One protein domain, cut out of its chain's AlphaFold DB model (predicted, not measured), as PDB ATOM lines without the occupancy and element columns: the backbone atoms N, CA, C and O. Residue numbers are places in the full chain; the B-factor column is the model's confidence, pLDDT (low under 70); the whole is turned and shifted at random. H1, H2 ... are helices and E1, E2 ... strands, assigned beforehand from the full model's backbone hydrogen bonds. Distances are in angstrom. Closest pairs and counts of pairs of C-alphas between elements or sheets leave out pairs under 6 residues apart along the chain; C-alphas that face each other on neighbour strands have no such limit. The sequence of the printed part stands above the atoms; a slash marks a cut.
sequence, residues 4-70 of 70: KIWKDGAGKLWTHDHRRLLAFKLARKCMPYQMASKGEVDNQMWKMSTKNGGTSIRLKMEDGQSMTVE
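Overview. This is residues 4 to 70 of the 70 residues of an uncharacterized protein of Burkholderia ubonensis (UniProt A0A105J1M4). Two small pieces of sheet make the two ends of a loosely joined model: the three strands E2, E1 and E3, with the short helix H2 at their side, and the hairpin of E4 and E5. Between these ends H1 lies along one side, with its first residues near E4, and residues 43 to 56, with no named element, arch along the other side. The printed part has 67 residues, with five named strands and two named helices in the order E1, E2, H1, E3, H2, E4, E5; under half of its residues are in named elements, and the class is mixed, helices and strands. The larger sheet is mixed, in the order E2, E1, E3, and the smaller one is antiparallel. The whole is only just compact, close to loose, with a radius of gyration of the C-alphas of 12.9 A and spans of 36 by 27 by 20 A.

Arrangement. In the larger sheet, E1, residues 4 to 7, is the inner strand, and E2, residues 13 to 15, and E3, residues 33 to 35, are the edge strands. E1 and E2 form an antiparallel hairpin at 150 degrees, with N 14 and O 6 2.9 A apart, within hydrogen-bond range. E1 and E3 are parallel at 51 degrees, with N 5 and O 34 within range at 2.9 A. The pairing is staggered: E1 pairs with E3 over residues 4 to 5 and with E2 over residues 5 to 7. H2, residues 38 to 42, only grazes this sheet with its residues 38 to 41; its closest C-alphas to E1 are those of Val 41 and Trp 6, 7.5 A apart. H1, residues 18 to 26, is not on this sheet. The closest C-alphas of H1 and E4, residues 57 to 60, are those of His 18 and Ile 57, 7.0 A apart. E4 and E5, residues 66 to 69, form an antiparallel hairpin at 157 degrees, with N 57 and O 69 within range at 2.8 A. E5 is only just apart from H1, at 8.1 A, and both E4 and E5 are apart from E1, E2 and E3. In H1 and H2 every O i to N i+4 pair is within hydrogen-bond range.

Along the chain. E1 begins at C-alpha 4, (10.683, -14.515, 111.916), and is 10.7 A long; E2 measures 7.1 A and E3 7.0 A from first to last C-alpha. H1 is 12.2 A long and begins at C-alpha 18, (21.003, -14.870, 115.055); H2 measures 6.1 A. E4 and E5 are each 9.9 A long, and E5 ends at C-alpha 69, (30.785, -17.627, 112.825).

Size, cuts and confidence. The two C-alphas farthest apart are those of Gly 9 and Asp 63, at 38.4 A. The printed part has no cut and ends at residue 70, the chain's last. The link from H2 to E4, 14 residues, is long. The mean pLDDT of the printed part is 86.2, and no printed residue is under 70.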
ATOM      1  N   LYS A   4      11.128 -15.468 112.928       91.94
ATOM      2  CA  LYS A   4      10.683 -14.515 111.916       91.94
ATOM      3  C   LYS A   4      11.815 -14.219 110.931       91.94
ATOM      4  O   LYS A   4      12.943 -13.921 111.343       91.94
ATOM      5  N   ILE A   5      11.501 -14.283 109.641       93.19
ATOM      6  CA  ILE A   5      12.398 -13.883 108.555       93.19
ATOM      7  C   ILE A   5      11.711 -12.879 107.635       93.19
ATOM      8  O   ILE A   5      10.490 -12.880 107.512       93.19
ATOM      9  N   TRP A   6      12.479 -12.050 106.941       92.75
ATOM     10  CA  TRP A   6      11.948 -11.203 105.874       92.75
ATOM     11  C   TRP A   6      12.877 -11.195 104.670       92.75
ATOM     12  O   TRP A   6      14.054 -11.536 104.779       92.75
ATOM     13  N   LYS A   7      12.325 -10.812 103.520       92.00
ATOM     14  CA  LYS A   7      13.051 -10.649 102.262       92.00
ATOM     15  C   LYS A   7      13.185  -9.158 101.968       92.00
ATOM     16  O   LYS A   7      12.190  -8.440 102.045       92.00
ATOM     17  N   ASP A   8      14.391  -8.687 101.676       88.00
ATOM     18  CA  ASP A   8      14.611  -7.298 101.267       88.00
ATOM     19  C   ASP A   8      14.320  -7.072  99.771       88.00
ATOM     20  O   ASP A   8      13.983  -8.002  99.032       88.00
ATOM     21  N   GLY A   9      14.459  -5.822  99.316       87.19
ATOM     22  CA  GLY A   9      14.236  -5.448  97.916       87.19
ATOM     23  C   GLY A   9      15.223  -6.073  96.922       87.19
ATOM     24  O   GLY A   9      14.898  -6.178  95.744       87.19
ATOM     25  N   ALA A  10      16.393  -6.531  97.380       88.94
ATOM     26  CA  ALA A  10      17.370  -7.267  96.571       88.94
ATOM     27  C   ALA A  10      17.122  -8.788  96.589       88.94
ATOM     28  O   ALA A  10      17.813  -9.559  95.925       88.94
ATOM     29  N   GLY A  11      16.125  -9.234  97.351       88.69
ATOM     30  CA  GLY A  11      15.734 -10.622  97.477       88.69
ATOM     31  C   GLY A  11      16.507 -11.424  98.519       88.69
ATOM     32  O   GLY A  11      16.328 -12.641  98.598       88.69
ATOM     33  N   LYS A  12      17.318 -10.763  99.341       88.94
ATOM     34  CA  LYS A  12      18.073 -11.392 100.419       88.94
ATOM     35  C   LYS A  12      17.194 -11.615 101.645       88.94
ATOM     36  O   LYS A  12      16.359 -10.778 101.986       88.94
ATOM     37  N   LEU A  13      17.388 -12.763 102.292       89.50
ATOM     38  CA  LEU A  13      16.677 -13.137 103.510       89.50
ATOM     39  C   LEU A  13      17.436 -12.687 104.753       89.50
ATOM     40  O   LEU A  13      18.658 -12.805 104.834       89.50
ATOM     41  N   TRP A  14      16.676 -12.230 105.738       88.62
ATOM     42  CA  TRP A  14      17.188 -11.695 106.987       88.62
ATOM     43  C   TRP A  14      16.390 -12.224 108.176       88.62
ATOM     44  O   TRP A  14      15.224 -12.595 108.047       88.62
ATOM     45  N   THR A  15      17.019 -12.239 109.349       88.81
ATOM     46  CA  THR A  15      16.390 -12.570 110.629       88.81
ATOM     47  C   THR A  15      17.084 -11.816 111.757       88.81
ATOM     48  O   THR A  15      18.274 -11.545 111.658       88.81
ATOM     49  N   HIS A  16      16.371 -11.507 112.843       86.44
ATOM     50  CA  HIS A  16      16.989 -10.982 114.068       86.44
ATOM     51  C   HIS A  16      17.437 -12.093 115.032       86.44
ATOM     52  O   HIS A  16      18.200 -11.838 115.965       86.44
ATOM     53  N   ASP A  17      16.993 -13.336 114.823       87.06
ATOM     54  CA  ASP A  17      17.225 -14.454 115.741       87.06
ATOM     55  C   ASP A  17      18.582 -15.143 115.495       87.06
ATOM     56  O   ASP A  17      18.669 -16.367 115.376       87.06
ATOM     57  N   HIS A  18      19.672 -14.373 115.437       83.44
ATOM     58  CA  HIS A  18      21.003 -14.870 115.055       83.44
ATOM     59  C   HIS A  18      21.491 -16.059 115.902       83.44
ATOM     60  O   HIS A  18      22.076 -17.002 115.374       83.44
ATOM     61  N   ARG A  19      21.222 -16.048 117.218       83.75
ATOM     62  CA  ARG A  19      21.601 -17.153 118.121       83.75
ATOM     63  C   ARG A  19      20.854 -18.440 117.788       83.75
ATOM     64  O   ARG A  19      21.455 -19.510 117.790       83.75
ATOM     65  N   ARG A  20      19.553 -18.337 117.490       88.06
ATOM     66  CA  ARG A  20      18.739 -19.496 117.114       88.06
ATOM     67  C   ARG A  20      19.191 -20.023 115.759       88.06
ATOM     68  O   ARG A  20      19.455 -21.214 115.649       88.06
ATOM     69  N   LEU A  21      19.375 -19.139 114.780       87.44
ATOM     70  CA  LEU A  21      19.892 -19.510 113.466       87.44
ATOM     71  C   LEU A  21      21.220 -20.274 113.580       87.44
ATOM     72  O   LEU A  21      21.365 -21.341 112.982       87.44
ATOM     73  N   LEU A  22      22.157 -19.783 114.400       85.75
ATOM     74  CA  LEU A  22      23.420 -20.479 114.614       85.75
ATOM     75  C   LEU A  22      23.227 -21.843 115.290       85.75
ATOM     76  O   LEU A  22      23.826 -22.817 114.848       85.75
ATOM     77  N   ALA A  23      22.402 -21.937 116.335       87.81
ATOM     78  CA  ALA A  23      22.157 -23.207 117.019       87.81
ATOM     79  C   ALA A  23      21.629 -24.283 116.052       87.81
ATOM     80  O   ALA A  23      22.108 -25.416 116.068       87.81
ATOM     81  N   PHE A  24      20.703 -23.916 115.160       90.88
ATOM     82  CA  PHE A  24      20.205 -24.815 114.113       90.88
ATOM     83  C   PHE A  24      21.286 -25.172 113.081       90.88
ATOM     84  O   PHE A  24      21.391 -26.343 112.706       90.88
ATOM     85  N   LYS A  25      22.131 -24.211 112.679       87.69
ATOM     86  CA  LYS A  25      23.288 -24.449 111.795       87.69
ATOM     87  C   LYS A  25      24.272 -25.450 112.409       87.69
ATOM     88  O   LYS A  25      24.623 -26.431 111.757       87.69
ATOM     89  N   LEU A  26      24.667 -25.248 113.667       86.88
ATOM     90  CA  LEU A  26      25.572 -26.142 114.402       86.88
ATOM     91  C   LEU A  26      24.966 -27.536 114.594       86.88
ATOM     92  O   LEU A  26      25.654 -28.539 114.419       86.88
ATOM     93  N   ALA A  27      23.666 -27.607 114.878       90.44
ATOM     94  CA  ALA A  27      22.939 -28.866 114.997       90.44
ATOM     95  C   ALA A  27      22.661 -29.553 113.646       90.44
ATOM     96  O   ALA A  27      22.132 -30.663 113.645       90.44
ATOM     97  N   ARG A  28      22.979 -28.907 112.511       91.31
ATOM     98  CA  ARG A  28      22.658 -29.366 111.147       91.31
ATOM     99  C   ARG A  28      21.172 -29.703 110.970       91.31
ATOM    100  O   ARG A  28      20.818 -30.718 110.374       91.31
ATOM    101  N   LYS A  29      20.293 -28.859 111.516       93.50
ATOM    102  CA  LYS A  29      18.831 -29.022 111.460       93.50
ATOM    103  C   LYS A  29      18.169 -27.859 110.733       93.50
ATOM    104  O   LYS A  29      18.631 -26.723 110.810       93.50
ATOM    105  N   CYS A  30      17.037 -28.136 110.090       90.50
ATOM    106  CA  CYS A  30      16.188 -27.100 109.507       90.50
ATOM    107  C   CYS A  30      15.551 -26.248 110.610       90.50
ATOM    108  O   CYS A  30      14.973 -26.783 111.558       90.50
ATOM    109  N   MET A  31      15.641 -24.924 110.473       90.25
ATOM    110  CA  MET A  31      15.012 -23.979 111.390       90.25
ATOM    111  C   MET A  31      13.575 -23.691 110.935       90.25
ATOM    112  O   MET A  31      13.394 -23.213 109.813       90.25
ATOM    113  N   PRO A  32      12.554 -23.937 111.773       93.50
ATOM    114  CA  PRO A  32      11.190 -23.544 111.449       93.50
ATOM    115  C   PRO A  32      11.078 -22.014 111.446       93.50
ATOM    116  O   PRO A  32      11.582 -21.339 112.354       93.50
ATOM    117  N   TYR A  33      10.426 -21.463 110.421       93.50
ATOM    118  CA  TYR A  33      10.353 -20.023 110.206       93.50
ATOM    119  C   TYR A  33       8.972 -19.556 109.753       93.50
ATOM    120  O   TYR A  33       8.186 -20.316 109.197       93.50
ATOM    121  N   GLN A  34       8.723 -18.263 109.933       94.56
ATOM    122  CA  GLN A  34       7.576 -17.555 109.374       94.56
ATOM    123  C   GLN A  34       8.025 -16.235 108.752       94.56
ATOM    124  O   GLN A  34       8.978 -15.610 109.221       94.56
ATOM    125  N   MET A  35       7.297 -15.772 107.738       93.81
ATOM    126  CA  MET A  35       7.518 -14.438 107.188       93.81
ATOM    127  C   MET A  35       7.081 -13.369 108.197       93.81
ATOM    128  O   MET A  35       6.015 -13.469 108.810       93.81
ATOM    129  N   ALA A  36       7.919 -12.355 108.380       92.50
ATOM    130  CA  ALA A  36       7.588 -11.141 109.104       92.50
ATOM    131  C   ALA A  36       6.823 -10.185 108.186       92.50
ATOM    132  O   ALA A  36       7.137 -10.046 106.999       92.50
ATOM    133  N   SER A  37       5.838  -9.498 108.748       91.81
ATOM    134  CA  SER A  37       5.189  -8.367 108.100       91.81
ATOM    135  C   SER A  37       6.131  -7.163 108.037       91.81
ATOM    136  O   SER A  37       7.057  -7.018 108.838       91.81
ATOM    137  N   LYS A  38       5.859  -6.246 107.106       87.75
ATOM    138  CA  LYS A  38       6.636  -5.011 106.968       87.75
ATOM    139  C   LYS A  38       6.660  -4.185 108.264       87.75
ATOM    140  O   LYS A  38       7.723  -3.721 108.655       87.75
ATOM    141  N   GLY A  39       5.524  -4.067 108.958       90.12
ATOM    142  CA  GLY A  39       5.446  -3.331 110.225       90.12
ATOM    143  C   GLY A  39       6.292  -3.952 111.339       90.12
ATOM    144  O   GLY A  39       6.941  -3.231 112.094       90.12
ATOM    145  N   GLU A  40       6.350  -5.286 111.426       89.69
ATOM    146  CA  GLU A  40       7.224  -5.977 112.385       89.69
ATOM    147  C   GLU A  40       8.708  -5.724 112.099       89.69
ATOM    148  O   GLU A  40       9.479  -5.533 113.040       89.69
ATOM    149  N   VAL A  41       9.099  -5.717 110.821       88.44
ATOM    150  CA  VAL A  41      10.476  -5.423 110.400       88.44
ATOM    151  C   VAL A  41      10.823  -3.975 110.721       88.44
ATOM    152  O   VAL A  41      11.816  -3.735 111.404       88.44
ATOM    153  N   ASP A  42       9.987  -3.023 110.303       88.50
ATOM    154  CA  ASP A  42      10.223  -1.587 110.493       88.50
ATOM    155  C   ASP A  42      10.389  -1.245 111.993       88.50
ATOM    156  O   ASP A  42      11.312  -0.520 112.368       88.50
ATOM    157  N   ASN A  43       9.605  -1.880 112.878       89.44
ATOM    158  CA  ASN A  43       9.722  -1.741 114.338       89.44
ATOM    159  C   ASN A  43      11.011  -2.336 114.939       89.44
ATOM    160  O   ASN A  43      11.381  -2.015 116.072       89.44
ATOM    161  N   GLN A  44      11.699  -3.224 114.219       85.31
ATOM    162  CA  GLN A  44      12.915  -3.899 114.679       85.31
ATOM    163  C   GLN A  44      14.178  -3.485 113.917       85.31
ATOM    164  O   GLN A  44      15.274  -3.907 114.292       85.31
ATOM    165  N   MET A  45      14.063  -2.601 112.921       83.50
ATOM    166  CA  MET A  45      15.191  -2.122 112.112       83.50
ATOM    167  C   MET A  45      16.328  -1.520 112.944       83.50
ATOM    168  O   MET A  45      17.492  -1.663 112.579       83.50
ATOM    169  N   TRP A  46      16.031  -0.920 114.100       83.25
ATOM    170  CA  TRP A  46      17.049  -0.383 115.011       83.25
ATOM    171  C   TRP A  46      18.042  -1.447 115.523       83.25
ATOM    172  O   TRP A  46      19.163  -1.112 115.902       83.25
ATOM    173  N   LYS A  47      17.670  -2.736 115.499       79.62
ATOM    174  CA  LYS A  47      18.548  -3.863 115.860       79.62
ATOM    175  C   LYS A  47      19.563  -4.207 114.762       79.62
ATOM    176  O   LYS A  47      20.497  -4.965 115.015       79.62
ATOM    177  N   MET A  48      19.407  -3.665 113.553       77.00
ATOM    178  CA  MET A  48      20.257  -3.932 112.385       77.00
ATOM    179  C   MET A  48      21.379  -2.895 112.258       77.00
ATOM    180  O   MET A  48      21.555  -2.262 111.223       77.00
ATOM    181  N   SER A  49      22.165  -2.709 113.319       73.56
ATOM    182  CA  SER A  49      23.292  -1.759 113.331       73.56
ATOM    183  C   SER A  49      24.561  -2.289 112.646       73.56
ATOM    184  O   SER A  49      25.532  -1.553 112.462       73.56
ATOM    185  N   THR A  50      24.580  -3.571 112.269       73.88
ATOM    186  CA  THR A  50      25.770  -4.233 111.717       73.88
ATOM    187  C   THR A  50      25.861  -4.009 110.204       73.88
ATOM    188  O   THR A  50      24.907  -4.264 109.477       73.88
ATOM    189  N   LYS A  51      27.027  -3.564 109.715       76.00
ATOM    190  CA  LYS A  51      27.263  -3.223 108.296       76.00
ATOM    191  C   LYS A  51      27.920  -4.334 107.469       76.00
ATOM    192  O   LYS A  51      28.167  -4.140 106.286       76.00
ATOM    193  N   ASN A  52      28.196  -5.498 108.060       81.25
ATOM    194  CA  ASN A  52      28.854  -6.618 107.370       81.25
ATOM    195  C   ASN A  52      27.930  -7.358 106.386       81.25
ATOM    196  O   ASN A  52      28.310  -8.381 105.831       81.25
ATOM    197  N   GLY A  53      26.693  -6.890 106.201       78.00
ATOM    198  CA  GLY A  53      25.740  -7.527 105.307       78.00
ATOM    199  C   GLY A  53      25.354  -8.943 105.740       78.00
ATOM    200  O   GLY A  53      24.940  -9.717 104.889       78.00
ATOM    201  N   GLY A  54      25.499  -9.322 107.011       77.19
ATOM    202  CA  GLY A  54      25.124 -10.660 107.479       77.19
ATOM    203  C   GLY A  54      26.030 -11.788 106.973       77.19
ATOM    204  O   GLY A  54      25.579 -12.924 106.901       77.19
ATOM    205  N   THR A  55      27.279 -11.490 106.602       83.06
ATOM    206  CA  THR A  55      28.288 -12.504 106.234       83.06
ATOM    207  C   THR A  55      28.892 -13.220 107.435       83.06
ATOM    208  O   THR A  55      29.519 -14.256 107.275       83.06
ATOM    209  N   SER A  56      28.736 -12.659 108.633       82.19
ATOM    210  CA  SER A  56      29.183 -13.282 109.870       82.19
ATOM    211  C   SER A  56      28.354 -12.823 111.063       82.19
ATOM    212  O   SER A  56      27.773 -11.730 111.078       82.19
ATOM    213  N   ILE A  57      28.306 -13.669 112.086       80.38
ATOM    214  CA  ILE A  57      27.617 -13.438 113.351       80.38
ATOM    215  C   ILE A  57      28.660 -13.482 114.463       80.38
ATOM    216  O   ILE A  57      29.295 -14.510 114.689       80.38
ATOM    217  N   ARG A  58      28.805 -12.376 115.200       82.44
ATOM    218  CA  ARG A  58      29.594 -12.340 116.434       82.44
ATOM    219  C   ARG A  58      28.700 -12.667 117.625       82.44
ATOM    220  O   ARG A  58      27.792 -11.902 117.953       82.44
ATOM    221  N   LEU A  59      28.972 -13.779 118.292       78.56
ATOM    222  CA  LEU A  59      28.296 -14.183 119.518       78.56
ATOM    223  C   LEU A  59      29.157 -13.892 120.733       78.56
ATOM    224  O   LEU A  59      30.339 -14.208 120.733       78.56
ATOM    225  N   LYS A  60      28.541 -13.330 121.775       81.81
ATOM    226  CA  LYS A  60      29.116 -13.289 123.121       81.81
ATOM    227  C   LYS A  60      28.659 -14.527 123.885       81.81
ATOM    228  O   LYS A  60      27.453 -14.774 123.954       81.81
ATOM    229  N   MET A  61      29.620 -15.267 124.414       81.44
ATOM    230  CA  MET A  61      29.427 -16.440 125.258       81.44
ATOM    231  C   MET A  61      29.306 -16.019 126.731       81.44
ATOM    232  O   MET A  61      29.620 -14.879 127.084       81.44
ATOM    233  N   GLU A  62      28.818 -16.921 127.585       80.06
ATOM    234  CA  GLU A  62      28.632 -16.651 129.021       80.06
ATOM    235  C   GLU A  62      29.952 -16.390 129.757       80.06
ATOM    236  O   GLU A  62      29.986 -15.593 130.688       80.06
ATOM    237  N   ASP A  63      31.051 -16.981 129.292       87.38
ATOM    238  CA  ASP A  63      32.404 -16.790 129.828       87.38
ATOM    239  C   ASP A  63      33.060 -15.462 129.393       87.38
ATOM    240  O   ASP A  63      34.237 -15.218 129.653       87.38
ATOM    241  N   GLY A  64      32.310 -14.594 128.706       84.44
ATOM    242  CA  GLY A  64      32.794 -13.316 128.193       84.44
ATOM    243  C   GLY A  64      33.576 -13.417 126.881       84.44
ATOM    244  O   GLY A  64      33.883 -12.378 126.283       84.44
ATOM    245  N   GLN A  65      33.847 -14.624 126.374       86.12
ATOM    246  CA  GLN A  65      34.494 -14.794 125.078       86.12
ATOM    247  C   GLN A  65      33.544 -14.432 123.937       86.12
ATOM    248  O   GLN A  65      32.316 -14.439 124.060       86.12
ATOM    249  N   SER A  66      34.121 -14.072 122.791       84.75
ATOM    250  CA  SER A  66      33.361 -13.865 121.563       84.75
ATOM    251  C   SER A  66      33.775 -14.871 120.506       84.75
ATOM    252  O   SER A  66      34.961 -15.002 120.225       84.75
ATOM    253  N   MET A  67      32.797 -15.499 119.863       84.88
ATOM    254  CA  MET A  67      33.017 -16.336 118.688       84.88
ATOM    255  C   MET A  67      32.404 -15.655 117.470       84.88
ATOM    256  O   MET A  67      31.255 -15.212 117.516       84.88
ATOM    257  N   THR A  68      33.161 -15.580 116.381       84.69
ATOM    258  CA  THR A  68      32.632 -15.185 115.075       84.69
ATOM    259  C   THR A  68      32.362 -16.443 114.276       84.69
ATOM    260  O   THR A  68      33.243 -17.287 114.144       84.69
ATOM    261  N   VAL A  69      31.148 -16.560 113.753       78.75
ATOM    262  CA  VAL A  69      30.785 -17.627 112.825       78.75
ATOM    263  C   VAL A  69      30.392 -17.001 111.500       78.75
ATOM    264  O   VAL A  69      29.559 -16.096 111.480       78.75
ATOM    265  N   GLU A  70      31.014 -17.468 110.423       79.69
ATOM    266  CA  GLU A  70      30.601 -17.205 109.038       79.69
ATOM    267  C   GLU A  70      29.330 -17.987 108.707       79.69
ATOM    268  O   GLU A  70      29.233 -19.160 109.141       79.69
TER     269      GLU A  70